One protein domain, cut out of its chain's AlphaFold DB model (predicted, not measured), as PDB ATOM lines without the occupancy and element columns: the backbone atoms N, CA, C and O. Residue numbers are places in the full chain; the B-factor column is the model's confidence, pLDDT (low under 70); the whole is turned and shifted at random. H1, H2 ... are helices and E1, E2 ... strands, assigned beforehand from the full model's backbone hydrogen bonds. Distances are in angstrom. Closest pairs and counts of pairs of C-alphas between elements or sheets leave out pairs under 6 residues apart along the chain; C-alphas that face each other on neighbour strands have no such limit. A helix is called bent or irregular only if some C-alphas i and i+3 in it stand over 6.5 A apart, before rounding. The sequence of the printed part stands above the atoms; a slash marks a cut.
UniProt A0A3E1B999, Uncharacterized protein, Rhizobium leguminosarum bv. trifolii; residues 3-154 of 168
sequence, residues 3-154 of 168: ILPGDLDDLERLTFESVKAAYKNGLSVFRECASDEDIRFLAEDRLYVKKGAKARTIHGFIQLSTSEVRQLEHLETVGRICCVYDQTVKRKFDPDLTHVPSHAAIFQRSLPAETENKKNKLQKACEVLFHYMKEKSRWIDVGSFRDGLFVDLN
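This is residues 3 to 154 of the 168 residues of an uncharacterized protein of Rhizobium leguminosarum bv. trifolii (UniProt A0A3E1B999). A short three-stranded sheet, E1 E4 E3, lies near the middle, with the long helix H5 and the short H4 near one end of its strands and H3 near the other. A second, tiny sheet, E2 E5, stands apart from it and reaches from the end of H5 to H6, which packs beside H3. The printed part has 152 residues, with H1 H2 E1 H3 E2 H4 E3 E4 H5 E5 H6 in chain order; both sheets are antiparallel. The class is mixed, helices and strands, with 72 residues, under half, in named elements. It is compact, with a radius of gyration of the C-alphas of 16.5 A, and spans 47 by 38 by 32 A.

After residues 3 to 15, find C-alpha 16 at (217.179, 184.826, 237.663), where H1, residues 16 to 19, begins. H2 is residues 21 to 24, and E1 residues 27 to 30, 10.2 A long. H3, residues 36 to 47, runs 16.0 A. Next come E2, residues 60 to 62, and H4, residues 66 to 71. E3, residues 82 to 86, measures 13.3 A, and E4, residues 103 to 108, 16.9 A. From C-alpha 118 at (225.031, 169.185, 231.885), H5 runs 22.7 A to residue 133. E5 is residues 139 to 141. H6, residues 146 to 154, runs 14.0 A to C-alpha 154 at (197.245, 198.192, 234.879); it is irregular, with C-alphas 147 and 150 8.7 A apart.

Look first at inner strand E4. Beside E1, N 27 and O 106 are 2.8 A apart, within hydrogen-bond range; beside E3, its hairpin partner, N 83 and O 107 are 2.8 A apart. H2 stands at the sheet's level, height 2.5 A, its closest C-alphas to E4 being Ala 22 and Phe 107, 4.9 A. H3, H4 and H5 only graze this sheet, with residues 38 to 42, 66 to 71 and 122 to 129. H5, with residues 126 to 130 alone, touches H1; the closest C-alphas, Val 19 and Phe 130, are 6.2 A apart. H3 touches H6 at a shallow tilt of 24 degrees, the same way, closest at the C-alphas of Glu 44 and Leu 153, 7.4 A. Between E2 and E5, N 140 and O 61 are 2.9 A apart. Every O i to N i+4 pair is within hydrogen-bond range in H4 and H5, against 7 of 8 in H3 and 3 of 5 in H6; H1 and H2 are too short for such a pair.

The C-alphas farthest apart, Glu 114 and Asp 147, are 50.4 A apart. The printed part has no cut. The links H3 to E2 and E3 to E4 are long; residues 49 to 54 and 112 to 117 stand free. Mean pLDDT of the printed part is 87.7; look for values under 70 at residues 74 to 78.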
ATOM      1  N   ILE A   3     207.461 192.359 232.083       88.06
ATOM      2  CA  ILE A   3     207.942 192.227 233.465       88.06
ATOM      3  C   ILE A   3     206.743 192.294 234.414       88.06
ATOM      4  O   ILE A   3     205.995 193.276 234.418       88.06
ATOM      5  N   LEU A   4     206.575 191.256 235.226       87.62
ATOM      6  CA  LEU A   4     205.587 191.171 236.299       87.62
ATOM      7  C   LEU A   4     206.259 191.388 237.666       87.62
ATOM      8  O   LEU A   4     207.478 191.264 237.775       87.62
ATOM      9  N   PRO A   5     205.501 191.631 238.751       82.94
ATOM     10  CA  PRO A   5     206.091 191.930 240.054       82.94
ATOM     11  C   PRO A   5     206.938 190.769 240.592       82.94
ATOM     12  O   PRO A   5     207.963 190.987 241.217       82.94
ATOM     13  N   GLY A   6     206.548 189.523 240.291       83.44
ATOM     14  CA  GLY A   6     207.306 188.328 240.683       83.44
ATOM     15  C   GLY A   6     208.617 188.117 239.919       83.44
ATOM     16  O   GLY A   6     209.381 187.225 240.281       83.44
ATOM     17  N   ASP A   7     208.883 188.909 238.877       86.12
ATOM     18  CA  ASP A   7     210.151 188.871 238.149       86.12
ATOM     19  C   ASP A   7     211.229 189.732 238.827       86.12
ATOM     20  O   ASP A   7     212.403 189.617 238.466       86.12
ATOM     21  N   LEU A   8     210.854 190.569 239.802       87.69
ATOM     22  CA  LEU A   8     211.724 191.529 240.477       87.69
ATOM     23  C   LEU A   8     212.013 191.133 241.933       87.69
ATOM     24  O   LEU A   8     211.193 190.491 242.588       87.69
ATOM     25  N   ASP A   9     213.193 191.509 242.428       88.12
ATOM     26  CA  ASP A   9     213.515 191.497 243.859       88.12
ATOM     27  C   ASP A   9     213.031 192.781 244.560       88.12
ATOM     28  O   ASP A   9     212.520 193.706 243.924       88.12
ATOM     29  N   ASP A  10     213.230 192.858 245.879       85.81
ATOM     30  CA  ASP A  10     212.844 194.016 246.703       85.81
ATOM     31  C   ASP A  10     213.564 195.325 246.311       85.81
ATOM     32  O   ASP A  10     213.186 196.403 246.763       85.81
ATOM     33  N   LEU A  11     214.614 195.246 245.484       86.12
ATOM     34  CA  LEU A  11     215.392 196.379 244.978       86.12
ATOM     35  C   LEU A  11     215.058 196.708 243.514       86.12
ATOM     36  O   LEU A  11     215.829 197.412 242.853       86.12
ATOM     37  N   GLU A  12     213.952 196.175 242.991       84.62
ATOM     38  CA  GLU A  12     213.491 196.351 241.610       84.62
ATOM     39  C   GLU A  12     214.511 195.892 240.553       84.62
ATOM     40  O   GLU A  12     214.676 196.482 239.468       84.62
ATOM     41  N   ARG A  13     215.228 194.810 240.865       88.00
ATOM     42  CA  ARG A  13     216.161 194.151 239.950       88.00
ATOM     43  C   ARG A  13     215.542 192.868 239.436       88.00
ATOM     44  O   ARG A  13     214.934 192.113 240.184       88.00
ATOM     45  N   LEU A  14     215.741 192.605 238.147       89.56
ATOM     46  CA  LEU A  14     215.306 191.353 237.541       89.56
ATOM     47  C   LEU A  14     215.982 190.177 238.248       89.56
ATOM     48  O   LEU A  14     217.201 190.169 238.422       89.56
ATOM     49  N   THR A  15     215.196 189.180 238.624       91.00
ATOM     50  CA  THR A  15     215.677 187.954 239.260       91.00
ATOM     51  C   THR A  15     216.015 186.901 238.214       91.00
ATOM     52  O   THR A  15     215.479 186.901 237.107       91.00
ATOM     53  N   PHE A  16     216.873 185.942 238.560       89.75
ATOM     54  CA  PHE A  16     217.179 184.826 237.663       89.75
ATOM     55  C   PHE A  16     215.950 183.954 237.348       89.75
ATOM     56  O   PHE A  16     215.836 183.395 236.258       89.75
ATOM     57  N   GLU A  17     214.997 183.862 238.282       87.75
ATOM     58  CA  GLU A  17     213.771 183.081 238.094       87.75
ATOM     59  C   GLU A  17     212.923 183.605 236.921       87.75
ATOM     60  O   GLU A  17     212.293 182.800 236.234       87.75
ATOM     61  N   SER A  18     213.004 184.903 236.606       84.62
ATOM     62  CA  SER A  18     212.307 185.515 235.462       84.62
ATOM     63  C   SER A  18     212.705 184.916 234.103       84.62
ATOM     64  O   SER A  18     211.872 184.769 233.208       84.62
ATOM     65  N   VAL A  19     213.968 184.500 233.941       87.31
ATOM     66  CA  VAL A  19     214.471 183.924 232.680       87.31
ATOM     67  C   VAL A  19     214.483 182.402 232.692       87.31
ATOM     68  O   VAL A  19     214.636 181.766 231.650       87.31
ATOM     69  N   LYS A  20     214.245 181.783 233.850       85.94
ATOM     70  CA  LYS A  20     214.220 180.325 234.013       85.94
ATOM     71  C   LYS A  20     213.126 179.657 233.172       85.94
ATOM     72  O   LYS A  20     213.239 178.484 232.817       85.94
ATOM     73  N   ALA A  21     212.086 180.388 232.775       82.00
ATOM     74  CA  ALA A  21     211.106 179.882 231.813       82.00
ATOM     75  C   ALA A  21     211.754 179.439 230.480       82.00
ATOM     76  O   ALA A  21     211.287 178.465 229.880       82.00
ATOM     77  N   ALA A  22     212.873 180.058 230.074       81.00
ATOM     78  CA  ALA A  22     213.621 179.723 228.859       81.00
ATOM     79  C   ALA A  22     214.112 178.262 228.809       81.00
ATOM     80  O   ALA A  22     214.324 177.736 227.716       81.00
ATOM     81  N   TYR A  23     214.261 177.589 229.959       80.44
ATOM     82  CA  TYR A  23     214.707 176.192 230.018       80.44
ATOM     83  C   TYR A  23     213.678 175.185 229.513       80.44
ATOM     84  O   TYR A  23     214.049 174.190 228.895       80.44
ATOM     85  N   LYS A  24     212.406 175.371 229.886       75.31
ATOM     86  CA  LYS A  24     211.375 174.325 229.755       75.31
ATOM     87  C   LYS A  24     210.206 174.754 228.889       75.31
ATOM     88  O   LYS A  24     209.750 173.978 228.061       75.31
ATOM     89  N   ASN A  25     209.740 175.981 229.090       81.88
ATOM     90  CA  ASN A  25     208.486 176.457 228.511       81.88
ATOM     91  C   ASN A  25     208.717 177.512 227.423       81.88
ATOM     92  O   ASN A  25     207.773 177.908 226.749       81.88
ATOM     93  N   GLY A  26     209.966 177.955 227.256       87.56
ATOM     94  CA  GLY A  26     210.312 179.096 226.425       87.56
ATOM     95  C   GLY A  26     210.019 180.412 227.143       87.56
ATOM     96  O   GLY A  26     209.050 180.559 227.892       87.56
ATOM     97  N   LEU A  27     210.888 181.391 226.925       90.25
ATOM     98  CA  LEU A  27     210.665 182.754 227.371       90.25
ATOM     99  C   LEU A  27     209.751 183.455 226.366       90.25
ATOM    100  O   LEU A  27     210.110 183.623 225.201       90.25
ATOM    101  N   SER A  28     208.570 183.854 226.831       89.56
ATOM    102  CA  SER A  28     207.542 184.476 226.000       89.56
ATOM    103  C   SER A  28     207.929 185.899 225.607       89.56
ATOM    104  O   SER A  28     208.163 186.753 226.469       89.56
ATOM    105  N   VAL A  29     207.925 186.177 224.308       91.75
ATOM    106  CA  VAL A  29     208.158 187.507 223.744       91.75
ATOM    107  C   VAL A  29     207.138 187.796 222.641       91.75
ATOM    108  O   VAL A  29     206.467 186.899 222.137       91.75
ATOM    109  N   PHE A  30     207.003 189.064 222.282       91.88
ATOM    110  CA  PHE A  30     206.289 189.491 221.085       91.88
ATOM    111  C   PHE A  30     207.283 190.161 220.145       91.88
ATOM    112  O   PHE A  30     208.304 190.701 220.588       91.88
ATOM    113  N   ARG A  31     207.007 190.088 218.846       91.56
ATOM    114  CA  ARG A  31     207.825 190.744 217.827       91.56
ATOM    115  C   ARG A  31     207.601 192.246 217.856       91.56
ATOM    116  O   ARG A  31     206.536 192.721 218.227       91.56
ATOM    117  N   GLU A  32     208.583 192.988 217.370       90.00
ATOM    118  CA  GLU A  32     208.465 194.437 217.199       90.00
ATOM    119  C   GLU A  32     207.276 194.825 216.303       90.00
ATOM    120  O   GLU A  32     206.577 195.793 216.586       90.00
ATOM    121  N   CYS A  33     206.981 194.008 215.286       90.31
ATOM    122  CA  CYS A  33     205.837 194.187 214.391       90.31
ATOM    123  C   CYS A  33     204.477 193.812 215.007       90.31
ATOM    124  O   CYS A  33     203.478 193.833 214.292       90.31
ATOM    125  N   ALA A  34     204.420 193.404 216.281       92.38
ATOM    126  CA  ALA A  34     203.156 193.112 216.949       92.38
ATOM    127  C   ALA A  34     202.262 194.357 216.960       92.38
ATOM    128  O   ALA A  34     202.751 195.468 217.170       92.38
ATOM    129  N   SER A  35     200.962 194.183 216.740       93.31
ATOM    130  CA  SER A  35     199.980 195.255 216.910       93.31
ATOM    131  C   SER A  35     199.734 195.528 218.399       93.31
ATOM    132  O   SER A  35     200.039 194.694 219.253       93.31
ATOM    133  N   ASP A  36     199.166 196.689 218.727       93.75
ATOM    134  CA  ASP A  36     198.769 196.998 220.113       93.75
ATOM    135  C   ASP A  36     197.747 195.995 220.631       93.75
ATOM    136  O   ASP A  36     197.767 195.615 221.796       93.75
ATOM    137  N   GLU A  37     196.878 195.530 219.739       91.94
ATOM    138  CA  GLU A  37     195.890 194.502 220.015       91.94
ATOM    139  C   GLU A  37     196.545 193.147 220.344       91.94
ATOM    140  O   GLU A  37     196.215 192.545 221.366       91.94
ATOM    141  N   ASP A  38     197.526 192.697 219.560       91.50
ATOM    142  CA  ASP A  38     198.267 191.464 219.852       91.50
ATOM    143  C   ASP A  38     198.982 191.544 221.204       91.50
ATOM    144  O   ASP A  38     198.930 190.615 222.015       91.50
ATOM    145  N   ILE A  39     199.648 192.674 221.455       91.75
ATOM    146  CA  ILE A  39     200.356 192.916 222.711       91.75
ATOM    147  C   ILE A  39     199.370 192.932 223.875       91.75
ATOM    148  O   ILE A  39     199.653 192.329 224.913       91.75
ATOM    149  N   ARG A  40     198.210 193.575 223.695       92.12
ATOM    150  CA  ARG A  40     197.131 193.599 224.679       92.12
ATOM    151  C   ARG A  40     196.719 192.180 225.042       92.12
ATOM    152  O   ARG A  40     196.780 191.844 226.217       92.12
ATOM    153  N   PHE A  41     196.414 191.321 224.071       90.69
ATOM    154  CA  PHE A  41     196.010 189.940 224.357       90.69
ATOM    155  C   PHE A  41     197.074 189.155 225.135       90.69
ATOM    156  O   PHE A  41     196.759 188.469 226.108       90.69
ATOM    157  N   LEU A  42     198.348 189.292 224.760       89.44
ATOM    158  CA  LEU A  42     199.454 188.639 225.470       89.44
ATOM    159  C   LEU A  42     199.629 189.154 226.902       89.44
ATOM    160  O   LEU A  42     200.010 188.391 227.794       89.44
ATOM    161  N   ALA A  43     199.407 190.449 227.109       91.94
ATOM    162  CA  ALA A  43     199.515 191.103 228.402       91.94
ATOM    163  C   ALA A  43     198.338 190.749 229.317       91.94
ATOM    164  O   ALA A  43     198.555 190.381 230.471       91.94
ATOM    165  N   GLU A  44     197.109 190.777 228.799       92.31
ATOM    166  CA  GLU A  44     195.893 190.429 229.538       92.31
ATOM    167  C   GLU A  44     195.987 189.016 230.121       92.31
ATOM    168  O   GLU A  44     195.815 188.848 231.329       92.31
ATOM    169  N   ASP A  45     196.413 188.026 229.329       88.31
ATOM    170  CA  ASP A  45     196.618 186.639 229.780       88.31
ATOM    171  C   ASP A  45     197.552 186.518 231.008       88.31
ATOM    172  O   ASP A  45     197.448 185.564 231.792       88.31
ATOM    173  N   ARG A  46     198.470 187.476 231.203       89.31
ATOM    174  CA  ARG A  46     199.398 187.535 232.350       89.31
ATOM    175  C   ARG A  46     198.808 188.233 233.573       89.31
ATOM    176  O   ARG A  46     199.208 187.909 234.701       89.31
ATOM    177  N   LEU A  47     197.878 189.157 233.349       93.31
ATOM    178  CA  LEU A  47     197.205 189.936 234.383       93.31
ATOM    179  C   LEU A  47     196.115 189.141 235.103       93.31
ATOM    180  O   LEU A  47     195.841 189.429 236.266       93.31
ATOM    181  N   TYR A  48     195.558 188.104 234.469       92.12
ATOM    182  CA  TYR A  48     194.542 187.267 235.104       92.12
ATOM    183  C   TYR A  48     195.011 186.615 236.410       92.12
ATOM    184  O   TYR A  48     196.016 185.894 236.466       92.12
ATOM    185  N   VAL A  49     194.212 186.811 237.459       92.38
ATOM    186  CA  VAL A  49     194.408 186.237 238.792       92.38
ATOM    187  C   VAL A  49     193.152 185.529 239.289       92.38
ATOM    188  O   VAL A  49     192.028 185.878 238.936       92.38
ATOM    189  N   LYS A  50     193.344 184.509 240.132       92.69
ATOM    190  CA  LYS A  50     192.235 183.812 240.791       92.69
ATOM    191  C   LYS A  50     191.508 184.773 241.738       92.69
ATOM    192  O   LYS A  50     192.158 185.552 242.435       92.69
ATOM    193  N   LYS A  51     190.181 184.659 241.831       92.88
ATOM    194  CA  LYS A  51     189.375 185.382 242.828       92.88
ATOM    195  C   LYS A  51     189.967 185.273 244.239       92.88
ATOM    196  O   LYS A  51     190.279 184.180 244.709       92.88
ATOM    197  N   GLY A  52     190.124 186.425 244.893       90.75
ATOM    198  CA  GLY A  52     190.726 186.560 246.225       90.75
ATOM    199  C   GLY A  52     192.245 186.783 246.235       90.75
ATOM    200  O   GLY A  52     192.791 187.110 247.285       90.75
ATOM    201  N   ALA A  53     192.937 186.645 245.100       91.00
ATOM    202  CA  ALA A  53     194.340 187.041 244.984       91.00
ATOM    203  C   ALA A  53     194.480 188.557 244.757       91.00
ATOM    204  O   ALA A  53     193.557 189.214 244.274       91.00
ATOM    205  N   LYS A  54     195.658 189.111 245.077       91.81
ATOM    206  CA  LYS A  54     195.996 190.501 244.737       91.81
ATOM    207  C   LYS A  54     196.028 190.675 243.216       91.81
ATOM    208  O   LYS A  54     196.544 189.801 242.515       91.81
ATOM    209  N   ALA A  55     195.520 191.809 242.734       93.06
ATOM    210  CA  ALA A  55     195.647 192.204 241.336       93.06
ATOM    211  C   ALA A  55     197.126 192.247 240.916       93.06
ATOM    212  O   ALA A  55     198.012 192.515 241.735       93.06
ATOM    213  N   ARG A  56     197.392 191.961 239.641       92.94
ATOM    214  CA  ARG A  56     198.733 192.057 239.051       92.94
ATOM    215  C   ARG A  56     198.863 193.338 238.251       92.94
ATOM    216  O   ARG A  56     197.903 193.772 237.630       92.94
ATOM    217  N   THR A  57     200.064 193.885 238.208       94.19
ATOM    218  CA  THR A  57     200.421 195.012 237.349       94.19
ATOM    219  C   THR A  57     201.651 194.647 236.532       94.19
ATOM    220  O   THR A  57     202.490 193.855 236.954       94.19
ATOM    221  N   ILE A  58     201.759 195.202 235.339       93.50
ATOM    222  CA  ILE A  58     202.953 195.172 234.507       93.50
ATOM    223  C   ILE A  58     203.871 196.284 235.010       93.50
ATOM    224  O   ILE A  58     203.414 197.404 235.212       93.50
ATOM    225  N   HIS A  59     205.145 195.974 235.241       90.00
ATOM    226  CA  HIS A  59     206.149 196.946 235.709       90.00
ATOM    227  C   HIS A  59     206.999 197.511 234.571       90.00
ATOM    228  O   HIS A  59     207.714 198.491 234.739       90.00
ATOM    229  N   GLY A  60     206.930 196.887 233.402       88.94
ATOM    230  CA  GLY A  60     207.631 197.331 232.214       88.94
ATOM    231  C   GLY A  60     207.819 196.172 231.262       88.94
ATOM    232  O   GLY A  60     207.183 195.117 231.376       88.94
ATOM    233  N   PHE A  61     208.737 196.351 230.329       90.81
ATOM    234  CA  PHE A  61     209.156 195.266 229.466       90.81
ATOM    235  C   PHE A  61     210.626 195.390 229.092       90.81
ATOM    236  O   PHE A  61     211.223 196.463 229.110       90.81
ATOM    237  N   ILE A  62     211.207 194.244 228.756       91.06
ATOM    238  CA  ILE A  62     212.583 194.133 228.287       91.06
ATOM    239  C   ILE A  62     212.558 194.008 226.769       91.06
ATOM    240  O   ILE A  62     211.960 193.058 226.236       91.06
ATOM    241  N   GLN A  63     213.217 194.939 226.089       91.81
ATOM    242  CA  GLN A  63     213.490 194.865 224.661       91.81
ATOM    243  C   GLN A  63     214.738 194.015 224.413       91.81
ATOM    244  O   GLN A  63     215.760 194.148 225.082       91.81
ATOM    245  N   LEU A  64     214.651 193.115 223.437       91.56
ATOM    246  CA  LEU A  64     215.730 192.193 223.095       91.56
ATOM    247  C   LEU A  64     215.968 192.257 221.593       91.56
ATOM    248  O   LEU A  64     215.034 192.042 220.818       91.56
ATOM    249  N   SER A  65     217.213 192.477 221.174       90.69
ATOM    250  CA  SER A  65     217.569 192.253 219.779       90.69
ATOM    251  C   SER A  65     217.666 190.759 219.500       90.69
ATOM    252  O   SER A  65     218.395 190.021 220.168       90.69
ATOM    253  N   THR A  66     216.965 190.307 218.461       88.44
ATOM    254  CA  THR A  66     217.063 188.915 218.009       88.44
ATOM    255  C   THR A  66     218.472 188.586 217.511       88.44
ATOM    256  O   THR A  66     218.917 187.449 217.675       88.44
ATOM    257  N   SER A  67     219.194 189.548 216.921       88.75
ATOM    258  CA  SER A  67     220.566 189.315 216.454       88.75
ATOM    259  C   SER A  67     221.523 189.102 217.623       88.75
ATOM    260  O   SER A  67     222.265 188.124 217.612       88.75
ATOM    261  N   GLU A  68     221.445 189.944 218.655       90.94
ATOM    262  CA  GLU A  68     222.275 189.833 219.860       90.94
ATOM    263  C   GLU A  68     221.973 188.529 220.616       90.94
ATOM    264  O   GLU A  68     222.889 187.778 220.938       90.94
ATOM    265  N   VAL A  69     220.693 188.175 220.802       89.44
ATOM    266  CA  VAL A  69     220.304 186.905 221.453       89.44
ATOM    267  C   VAL A  69     220.856 185.691 220.696       89.44
ATOM    268  O   VAL A  69     221.278 184.712 221.312       89.44
ATOM    269  N   ARG A  70     220.875 185.734 219.358       85.50
ATOM    270  CA  ARG A  70     221.427 184.654 218.518       85.50
ATOM    271  C   ARG A  70     222.956 184.585 218.538       85.50
ATOM    272  O   ARG A  70     223.487 183.549 218.141       85.50
ATOM    273  N   GLN A  71     223.626 185.656 218.953       88.12
ATOM    274  CA  GLN A  71     225.079 185.735 219.123       88.12
ATOM    275  C   GLN A  71     225.531 185.336 220.534       88.12
ATOM    276  O   GLN A  71     226.727 185.223 220.772       88.12
ATOM    277  N   LEU A  72     224.604 185.091 221.470       87.94
ATOM    278  CA  LEU A  72     224.957 184.530 222.771       87.94
ATOM    279  C   LEU A  72     225.462 183.094 222.581       87.94
ATOM    280  O   LEU A  72     224.709 182.198 222.180       87.94
ATOM    281  N   GLU A  73     226.739 182.881 222.875       81.69
ATOM    282  CA  GLU A  73     227.447 181.617 222.677       81.69
ATOM    283  C   GLU A  73     227.888 181.001 224.000       81.69
ATOM    284  O   GLU A  73     228.134 181.691 224.994       81.69
ATOM    285  N   HIS A  74     227.981 179.672 224.021       67.75
ATOM    286  CA  HIS A  74     228.566 178.974 225.152       67.75
ATOM    287  C   HIS A  74     230.044 179.355 225.285       67.75
ATOM    288  O   HIS A  74     230.815 179.201 224.346       67.75
ATOM    289  N   LEU A  75     230.461 179.754 226.489       60.31
ATOM    290  CA  LEU A  75     231.864 180.072 226.785       60.31
ATOM    291  C   LEU A  75     232.822 178.884 226.553       60.31
ATOM    292  O   LEU A  75     234.016 179.086 226.372       60.31
ATOM    293  N   GLU A  76     232.306 177.650 226.583       60.72
ATOM    294  CA  GLU A  76     233.098 176.409 226.565       60.72
ATOM    295  C   GLU A  76     232.784 175.480 225.372       60.72
ATOM    296  O   GLU A  76     233.455 174.464 225.197       60.72
ATOM    297  N   THR A  77     231.766 175.770 224.554       58.06
ATOM    298  CA  THR A  77     231.402 174.940 223.391       58.06
ATOM    299  C   THR A  77     231.071 175.808 222.184       58.06
ATOM    300  O   THR A  77     230.458 176.860 222.311       58.06
ATOM    301  N   VAL A  78     231.440 175.356 220.982       59.88
ATOM    302  CA  VAL A  78     231.063 176.044 219.739       59.88
ATOM    303  C   VAL A  78     229.554 175.884 219.539       59.88
ATOM    304  O   VAL A  78     229.075 174.819 219.144       59.88
ATOM    305  N   GLY A  79     228.777 176.920 219.853       73.75
ATOM    306  CA  GLY A  79     227.343 176.912 219.600       73.75
ATOM    307  C   GLY A  79     226.550 177.999 220.316       73.75
ATOM    308  O   GLY A  79     226.864 178.411 221.430       73.75
ATOM    309  N   ARG A  80     225.448 178.403 219.671       81.69
ATOM    310  CA  ARG A  80     224.446 179.317 220.239       81.69
ATOM    311  C   ARG A  80     223.853 178.749 221.526       81.69
ATOM    312  O   ARG A  80     223.583 177.548 221.579       81.69
ATOM    313  N   ILE A  81     223.569 179.611 222.495       85.56
ATOM    314  CA  ILE A  81     222.881 179.256 223.746       85.56
ATOM    315  C   ILE A  81     221.368 179.175 223.541       85.56
ATOM    316  O   ILE A  81     220.710 178.286 224.083       85.56
ATOM    317  N   CYS A  82     220.809 180.085 222.745       88.75
ATOM    318  CA  CYS A  82     219.372 180.210 222.551       88.75
ATOM    319  C   CYS A  82     218.966 180.010 221.089       88.75
ATOM    320  O   CYS A  82     219.699 180.339 220.154       88.75
ATOM    321  N   CYS A  83     217.745 179.519 220.904       88.50
ATOM    322  CA  CYS A  83     217.013 179.587 219.650       88.50
ATOM    323  C   CYS A  83     215.777 180.465 219.843       88.50
ATOM    324  O   CYS A  83     215.128 180.411 220.886       88.50
ATOM    325  N   VAL A  84     215.442 181.248 218.821       90.44
ATOM    326  CA  VAL A  84     214.207 182.037 218.773       90.44
ATOM    327  C   VAL A  84     213.301 181.383 217.744       90.44
ATOM    328  O   VAL A  84     213.709 181.263 216.587       90.44
ATOM    329  N   TYR A  85     212.120 180.949 218.173       89.56
ATOM    330  CA  TYR A  85     211.122 180.355 217.293       89.56
ATOM    331  C   TYR A  85     209.889 181.236 217.229       89.56
ATOM    332  O   TYR A  85     209.366 181.684 218.251       89.56
ATOM    333  N   ASP A  86     209.423 181.414 216.005       88.56
ATOM    334  CA  ASP A  86     208.127 181.988 215.717       88.56
ATOM    335  C   ASP A  86     207.046 181.012 216.173       88.56
ATOM    336  O   ASP A  86     207.091 179.821 215.851       88.56
ATOM    337  N   GLN A  87     206.097 181.509 216.956       87.81
ATOM    338  CA  GLN A  87     205.002 180.711 217.486       87.81
ATOM    339  C   GLN A  87     203.717 181.524 217.437       87.81
ATOM    340  O   GLN A  87     203.729 182.748 217.419       87.81
ATOM    341  N   THR A  88     202.591 180.824 217.425       88.31
ATOM    342  CA  THR A  88     201.303 181.434 217.741       88.31
ATOM    343  C   THR A  88     200.915 180.978 219.133       88.31
ATOM    344  O   THR A  88     201.041 179.783 219.420       88.31
ATOM    345  N   VAL A  89     200.407 181.870 219.975       85.06
ATOM    346  CA  VAL A  89     199.912 181.479 221.300       85.06
ATOM    347  C   VAL A  89     198.394 181.575 221.354       85.06
ATOM    348  O   VAL A  89     197.792 182.543 220.883       85.06
ATOM    349  N   LYS A  90     197.774 180.526 221.898       85.81
ATOM    350  CA  LYS A  90     196.335 180.479 222.138       85.81
ATOM    351  C   LYS A  90     195.979 181.450 223.258       85.81
ATOM    352  O   LYS A  90     196.679 181.487 224.268       85.81
ATOM    353  N   ARG A  91     194.873 182.175 223.098       85.94
ATOM    354  CA  ARG A  91     194.343 183.053 224.144       85.94
ATOM    355  C   ARG A  91     193.780 182.195 225.263       85.94
ATOM    356  O   ARG A  91     192.948 181.316 225.014       85.94
ATOM    357  N   LYS A  92     194.281 182.386 226.479       83.88
ATOM    358  CA  LYS A  92     193.987 181.470 227.588       83.88
ATOM    359  C   LYS A  92     192.527 181.547 228.029       83.88
ATOM    360  O   LYS A  92     191.958 180.514 228.378       83.88
ATOM    361  N   PHE A  93     191.955 182.747 228.025       82.56
ATOM    362  CA  PHE A  93     190.607 183.001 228.543       82.56
ATOM    363  C   PHE A  93     189.536 183.128 227.454       82.56
ATOM    364  O   PHE A  93     188.365 182.967 227.766       82.56
ATOM    365  N   ASP A  94     189.943 183.270 226.188       82.31
ATOM    366  CA  ASP A  94     189.047 183.337 225.025       82.31
ATOM    367  C   ASP A  94     189.493 182.343 223.935       82.31
ATOM    368  O   ASP A  94     190.054 182.733 222.907       82.31
ATOM    369  N   PRO A  95     189.304 181.028 224.152       82.56
ATOM    370  CA  PRO A  95     189.888 179.982 223.314       82.56
ATOM    371  C   PRO A  95     189.351 179.936 221.877       82.56
ATOM    372  O   PRO A  95     189.991 179.293 221.042       82.56
ATOM    373  N   ASP A  96     188.210 180.576 221.615       86.06
ATOM    374  CA  ASP A  96     187.554 180.638 220.302       86.06
ATOM    375  C   ASP A  96     188.128 181.744 219.403       86.06
ATOM    376  O   ASP A  96     187.886 181.767 218.196       86.06
ATOM    377  N   LEU A  97     188.912 182.663 219.974       84.94
ATOM    378  CA  LEU A  97     189.569 183.724 219.223       84.94
ATOM    379  C   LEU A  97     190.862 183.225 218.569       84.94
ATOM    380  O   LEU A  97     191.541 182.313 219.050       84.94
ATOM    381  N   THR A  98     191.240 183.872 217.466       87.94
ATOM    382  CA  THR A  98     192.461 183.534 216.730       87.94
ATOM    383  C   THR A  98     193.692 183.670 217.624       87.94
ATOM    384  O   THR A  98     193.823 184.620 218.404       87.94
ATOM    385  N   HIS A  99     194.615 182.715 217.494       90.94
ATOM    386  CA  HIS A  99     195.901 182.769 218.179       90.94
ATOM    387  C   HIS A  99     196.656 184.057 217.833       90.94
ATOM    388  O   HIS A  99     196.557 184.551 216.712       90.94
ATOM    389  N   VAL A 100     197.453 184.562 218.773       88.25
ATOM    390  CA  VAL A 100     198.246 185.777 218.559       88.25
ATOM    391  C   VAL A 100     199.413 185.461 217.609       88.25
ATOM    392  O   VAL A 100     200.274 184.652 217.978       88.25
ATOM    393  N   PRO A 101     199.468 186.052 216.399       88.00
ATOM    394  CA  PRO A 101     200.426 185.669 215.359       88.00
ATOM    395  C   PRO A 101     201.813 186.296 215.543       88.00
ATOM    396  O   PRO A 101     202.808 185.777 215.037       88.00
ATOM    397  N   SER A 102     201.904 187.403 216.279       91.00
ATOM    398  CA  SER A 102     203.157 188.120 216.525       91.00
ATOM    399  C   SER A 102     203.930 187.616 217.751       91.00
ATOM    400  O   SER A 102     204.900 188.245 218.182       91.00
ATOM    401  N   HIS A 103     203.543 186.463 218.302       91.44
ATOM    402  CA  HIS A 103     204.266 185.808 219.387       91.44
ATOM    403  C   HIS A 103     205.567 185.153 218.890       91.44
ATOM    404  O   HIS A 103     205.719 184.755 217.729       91.44
ATOM    405  N   ALA A 104     206.546 185.086 219.781       91.06
ATOM    406  CA  ALA A 104     207.732 184.263 219.620       91.06
ATOM    407  C   ALA A 104     208.194 183.764 220.990       91.06
ATOM    408  O   ALA A 104     207.845 184.310 222.043       91.06
ATOM    409  N   ALA A 105     209.017 182.723 220.982       91.81
ATOM    410  CA  ALA A 105     209.588 182.176 222.198       91.81
ATOM    411  C   ALA A 105     211.092 181.950 222.060       91.81
ATOM    412  O   ALA A 105     211.589 181.441 221.050       91.81
ATOM    413  N   ILE A 106     211.815 182.338 223.110       92.25
ATOM    414  CA  ILE A 106     213.252 182.103 223.239       92.25
ATOM    415  C   ILE A 106     213.439 180.836 224.069       92.25
ATOM    416  O   ILE A 106     213.055 180.783 225.237       92.25
ATOM    417  N   PHE A 107     214.039 179.817 223.469       91.25
ATOM    418  CA  PHE A 107     214.346 178.556 224.132       91.25
ATOM    419  C   PHE A 107     215.844 178.415 224.298       91.25
ATOM    420  O   PHE A 107     216.609 178.652 223.360       91.25
ATOM    421  N   GLN A 108     216.265 177.967 225.472       90.25
ATOM    422  CA  GLN A 108     217.632 177.522 225.649       90.25
ATOM    423  C   GLN A 108     217.853 176.200 224.908       90.25
ATOM    424  O   GLN A 108     217.030 175.284 224.968       90.25
ATOM    425  N   ARG A 109     218.982 176.078 224.211       87.50
ATOM    426  CA  ARG A 109     219.357 174.830 223.549       87.50
ATOM    427  C   ARG A 109     219.711 173.763 224.579       87.50
ATOM    428  O   ARG A 109     220.370 174.014 225.586       87.50
ATOM    429  N   SER A 110     219.283 172.540 224.285       84.12
ATOM    430  CA  SER A 110     219.695 171.365 225.042       84.12
ATOM    431  C   SER A 110     221.133 170.990 224.690       84.12
ATOM    432  O   SER A 110     221.550 171.096 223.536       84.12
ATOM    433  N   LEU A 111     221.874 170.517 225.690       83.88
ATOM    434  CA  LEU A 111     223.194 169.920 225.500       83.88
ATOM    435  C   LEU A 111     223.060 168.420 225.174       83.88
ATOM    436  O   LEU A 111     222.093 167.794 225.638       83.88
ATOM    437  N   PRO A 112     224.019 167.820 224.441       84.38
ATOM    438  CA  PRO A 112     224.067 166.376 224.192       84.38
ATOM    439  C   PRO A 112     223.883 165.543 225.470       84.38
ATOM    440  O   PRO A 112     224.230 166.001 226.562       84.38
ATOM    441  N   ALA A 113     223.315 164.339 225.348       80.94
ATOM    442  CA  ALA A 113     223.001 163.474 226.492       80.94
ATOM    443  C   ALA A 113     224.233 163.200 227.373       80.94
ATOM    444  O   ALA A 113     224.182 163.460 228.571       80.94
ATOM    445  N   GLU A 114     225.357 162.849 226.748       85.94
ATOM    446  CA  GLU A 114     226.632 162.509 227.402       85.94
ATOM    447  C   GLU A 114     227.453 163.728 227.862       85.94
ATOM    448  O   GLU A 114     228.656 163.641 228.093       85.94
ATOM    449  N   THR A 115     226.839 164.911 227.964       86.31
ATOM    450  CA  THR A 115     227.572 166.104 228.401       86.31
ATOM    451  C   THR A 115     227.833 166.048 229.903       86.31
ATOM    452  O   THR A 115     226.908 166.201 230.707       86.31
ATOM    453  N   GLU A 116     229.099 165.941 230.303       88.94
ATOM    454  CA  GLU A 116     229.484 166.078 231.710       88.94
ATOM    455  C   GLU A 116     229.018 167.413 232.299       88.94
ATOM    456  O   GLU A 116     229.111 168.473 231.663       88.94
ATOM    457  N   ASN A 117     228.533 167.364 233.544       88.69
ATOM    458  CA  ASN A 117     228.021 168.522 234.278       88.69
ATOM    459  C   ASN A 117     226.930 169.304 233.518       88.69
ATOM    460  O   ASN A 117     226.795 170.520 233.689       88.69
ATOM    461  N   LYS A 118     226.112 168.610 232.708       86.56
ATOM    462  CA  LYS A 118     225.031 169.185 231.885       86.56
ATOM    463  C   LYS A 118     224.178 170.211 232.624       86.56
ATOM    464  O   LYS A 118     223.939 171.290 232.095       86.56
ATOM    465  N   LYS A 119     223.739 169.905 233.850       86.88
ATOM    466  CA  LYS A 119     222.902 170.814 234.651       86.88
ATOM    467  C   LYS A 119     223.600 172.153 234.910       86.88
ATOM    468  O   LYS A 119     222.999 173.195 234.678       86.88
ATOM    469  N   ASN A 120     224.864 172.120 235.332       88.12
ATOM    470  CA  ASN A 120     225.650 173.324 235.599       88.12
ATOM    471  C   ASN A 120     225.919 174.121 234.312       88.12
ATOM    472  O   ASN A 120     225.771 175.336 234.287       88.12
ATOM    473  N   LYS A 121     226.248 173.437 233.209       86.75
ATOM    474  CA  LYS A 121     226.473 174.091 231.908       86.75
ATOM    475  C   LYS A 121     225.209 174.752 231.360       86.75
ATOM    476  O   LYS A 121     225.277 175.866 230.852       86.75
ATOM    477  N   LEU A 122     224.054 174.096 231.494       86.56
ATOM    478  CA  LEU A 122     222.765 174.705 231.168       86.56
ATOM    479  C   LEU A 122     222.497 175.914 232.070       86.56
ATOM    480  O   LEU A 122     222.035 176.933 231.564       86.56
ATOM    481  N   GLN A 123     222.826 175.824 233.361       88.25
ATOM    482  CA  GLN A 123     222.651 176.936 234.285       88.25
ATOM    483  C   GLN A 123     223.458 178.170 233.882       88.25
ATOM    484  O   GLN A 123     222.874 179.232 233.660       88.25
ATOM    485  N   LYS A 124     224.766 178.004 233.679       88.12
ATOM    486  CA  LYS A 124     225.663 179.068 233.209       88.12
ATOM    487  C   LYS A 124     225.193 179.694 231.896       88.12
ATOM    488  O   LYS A 124     225.264 180.902 231.720       88.12
ATOM    489  N   ALA A 125     224.689 178.886 230.964       87.25
ATOM    490  CA  ALA A 125     224.193 179.390 229.688       87.25
ATOM    491  C   ALA A 125     222.972 180.315 229.869       87.25
ATOM    492  O   ALA A 125     222.889 181.372 229.250       87.25
ATOM    493  N   CYS A 126     222.055 179.972 230.773       88.31
ATOM    494  CA  CYS A 126     220.946 180.856 231.121       88.31
ATOM    495  C   CYS A 126     221.412 182.101 231.884       88.31
ATOM    496  O   CYS A 126     220.833 183.166 231.711       88.31
ATOM    497  N   GLU A 127     222.464 181.998 232.703       91.06
ATOM    498  CA  GLU A 127     223.066 183.155 233.382       91.06
ATOM    499  C   GLU A 127     223.601 184.182 232.375       91.06
ATOM    500  O   GLU A 127     223.445 185.381 232.599       91.06
ATOM    501  N   VAL A 128     224.124 183.738 231.225       91.12
ATOM    502  CA  VAL A 128     224.488 184.639 230.119       91.12
ATOM    503  C   VAL A 128     223.258 185.389 229.594       91.12
ATOM    504  O   VAL A 128     223.286 186.617 229.504       91.12
ATOM    505  N   LEU A 129     222.154 184.685 229.309       90.81
ATOM    506  CA  LEU A 129     220.901 185.320 228.876       90.81
ATOM    507  C   LEU A 129     220.356 186.281 229.944       90.81
ATOM    508  O   LEU A 129     219.961 187.398 229.627       90.81
ATOM    509  N   PHE A 130     220.371 185.874 231.213       92.62
ATOM    510  CA  PHE A 130     219.960 186.707 232.339       92.62
ATOM    511  C   PHE A 130     220.780 187.996 232.422       92.62
ATOM    512  O   PHE A 130     220.221 189.079 232.582       92.62
ATOM    513  N   HIS A 131     222.106 187.891 232.322       91.69
ATOM    514  CA  HIS A 131     222.995 189.045 232.384       91.69
ATOM    515  C   HIS A 131     222.799 189.998 231.214       91.69
ATOM    516  O   HIS A 131     222.810 191.204 231.434       91.69
ATOM    517  N   TYR A 132     222.530 189.467 230.028       91.25
ATOM    518  CA  TYR A 132     222.123 190.267 228.882       91.25
ATOM    519  C   TYR A 132     220.780 190.985 229.130       91.25
ATOM    520  O   TYR A 132     220.646 192.173 228.859       91.25
ATOM    521  N   MET A 133     219.785 190.308 229.710       91.12
ATOM    522  CA  MET A 133     218.445 190.872 229.938       91.12
ATOM    523  C   MET A 133     218.350 191.865 231.102       91.12
ATOM    524  O   MET A 133     217.512 192.767 231.081       91.12
ATOM    525  N   LYS A 134     219.170 191.703 232.146       90.75
ATOM    526  CA  LYS A 134     219.115 192.558 233.343       90.75
ATOM    527  C   LYS A 134     219.681 193.966 233.108       90.75
ATOM    528  O   LYS A 134     219.573 194.806 233.998       90.75
ATOM    529  N   GLU A 135     220.310 194.223 231.959       91.00
ATOM    530  CA  GLU A 135     220.832 195.542 231.596       91.00
ATOM    531  C   GLU A 135     219.699 196.573 231.541       91.00
ATOM    532  O   GLU A 135     218.785 196.469 230.723       91.00
ATOM    533  N   LYS A 136     219.759 197.594 232.405       85.75
ATOM    534  CA  LYS A 136     218.693 198.604 232.538       85.75
ATOM    535  C   LYS A 136     218.434 199.395 231.250       85.75
ATOM    536  O   LYS A 136     217.311 199.831 231.050       85.75
ATOM    537  N   SER A 137     219.414 199.534 230.355       89.31
ATOM    538  CA  SER A 137     219.238 200.182 229.041       89.31
ATOM    539  C   SER A 137     218.237 199.464 228.129       89.31
ATOM    540  O   SER A 137     217.757 200.051 227.165       89.31
ATOM    541  N   ARG A 138     217.923 198.198 228.420       90.19
ATOM    542  CA  ARG A 138     216.963 197.376 227.669       90.19
ATOM    543  C   ARG A 138     215.560 197.426 228.261       90.19
ATOM    544  O   ARG A 138     214.647 196.807 227.716       90.19
ATOM    545  N   TRP A 139     215.405 198.091 229.400       90.56
ATOM    546  CA  TRP A 139     214.137 198.196 230.097       90.56
ATOM    547  C   TRP A 139     213.406 199.418 229.598       90.56
ATOM    548  O   TRP A 139     213.970 200.506 229.509       90.56
ATOM    549  N   ILE A 140     212.131 199.223 229.320       88.38
ATOM    550  CA  ILE A 140     211.241 200.302 228.952       88.38
ATOM    551  C   ILE A 140     210.133 200.339 229.995       88.38
ATOM    552  O   ILE A 140     209.500 199.322 230.303       88.38
ATOM    553  N   ASP A 141     209.970 201.527 230.566       87.00
ATOM    554  CA  ASP A 141     208.941 201.827 231.548       87.00
ATOM    555  C   ASP A 141     207.540 201.752 230.926       87.00
ATOM    556  O   ASP A 141     207.345 202.019 229.735       87.00
ATOM    557  N   VAL A 142     206.551 201.404 231.748       88.19
ATOM    558  CA  VAL A 142     205.159 201.249 231.310       88.19
ATOM    559  C   VAL A 142     204.550 202.523 230.745       88.19
ATOM    560  O   VAL A 142     203.774 202.434 229.795       88.19
ATOM    561  N   GLY A 143     204.901 203.694 231.283       86.62
ATOM    562  CA  GLY A 143     204.303 204.964 230.874       86.62
ATOM    563  C   GLY A 143     204.729 205.409 229.478       86.62
ATOM    564  O   GLY A 143     204.012 206.153 228.821       86.62
ATOM    565  N   SER A 144     205.880 204.931 229.002       81.12
ATOM    566  CA  SER A 144     206.447 205.325 227.705       81.12
ATOM    567  C   SER A 144     206.096 204.360 226.572       81.12
ATOM    568  O   SER A 144     206.514 204.557 225.430       81.12
ATOM    569  N   PHE A 145     205.378 203.279 226.869       86.88
ATOM    570  CA  PHE A 145     205.135 202.229 225.896       86.88
ATOM    571  C   PHE A 145     203.831 202.433 225.139       86.88
ATOM    572  O   PHE A 145     202.763 202.330 225.741       86.88
ATOM    573  N   ARG A 146     203.941 202.648 223.820       85.50
ATOM    574  CA  ARG A 146     202.817 202.686 222.865       85.50
ATOM    575  C   ARG A 146     201.612 203.448 223.417       85.50
ATOM    576  O   ARG A 146     200.587 202.853 223.738       85.50
ATOM    577  N   ASP A 147     201.812 204.749 223.605       86.69
ATOM    578  CA  ASP A 147     200.796 205.694 224.078       86.69
ATOM    579  C   ASP A 147     200.101 205.288 225.389       86.69
ATOM    580  O   ASP A 147     198.941 205.611 225.617       86.69
ATOM    581  N   GLY A 148     200.820 204.591 226.278       89.25
ATOM    582  CA  GLY A 148     200.316 204.217 227.599       89.25
ATOM    583  C   GLY A 148     199.541 202.901 227.635       89.25
ATOM    584  O   GLY A 148     198.883 202.625 228.634       89.25
ATOM    585  N   LEU A 149     199.659 202.034 226.621       92.25
ATOM    586  CA  LEU A 149     198.943 200.750 226.551       92.25
ATOM    587  C   LEU A 149     199.009 199.921 227.852       92.25
ATOM    588  O   LEU A 149     198.022 199.306 228.256       92.25
ATOM    589  N   PHE A 150     200.173 199.868 228.512       93.50
ATOM    590  CA  PHE A 150     200.324 199.132 229.775       93.50
ATOM    591  C   PHE A 150     199.792 199.881 230.999       93.50
ATOM    592  O   PHE A 150     199.450 199.229 231.986       93.50
ATOM    593  N   VAL A 151     199.679 201.208 230.939       95.12
ATOM    594  CA  VAL A 151     199.018 202.008 231.979       95.12
ATOM    595  C   VAL A 151     197.535 201.653 232.010       95.12
ATOM    596  O   VAL A 151     197.056 201.196 233.046       95.12
ATOM    597  N   ASP A 152     196.860 201.702 230.860       95.00
ATOM    598  CA  ASP A 152     195.436 201.351 230.736       95.00
ATOM    599  C   ASP A 152     195.150 199.924 231.230       95.00
ATOM    600  O   ASP A 152     194.172 199.651 231.932       95.00
ATOM    601  N   LEU A 153     196.033 198.982 230.888       95.69
ATOM    602  CA  LEU A 153     195.925 197.592 231.328       95.69
ATOM    603  C   LEU A 153     196.116 197.434 232.841       95.69
ATOM    604  O   LEU A 153     195.411 196.640 233.474       95.69
ATOM    605  N   ASN A 154     197.039 198.186 233.435       96.19
ATOM    606  CA  ASN A 154     197.245 198.192 234.879       96.19
ATOM    607  C   ASN A 154     196.042 198.779 235.617       96.19
ATOM    608  O   ASN A 154     195.595 198.184 236.599       96.19
TER     609      ASN A 154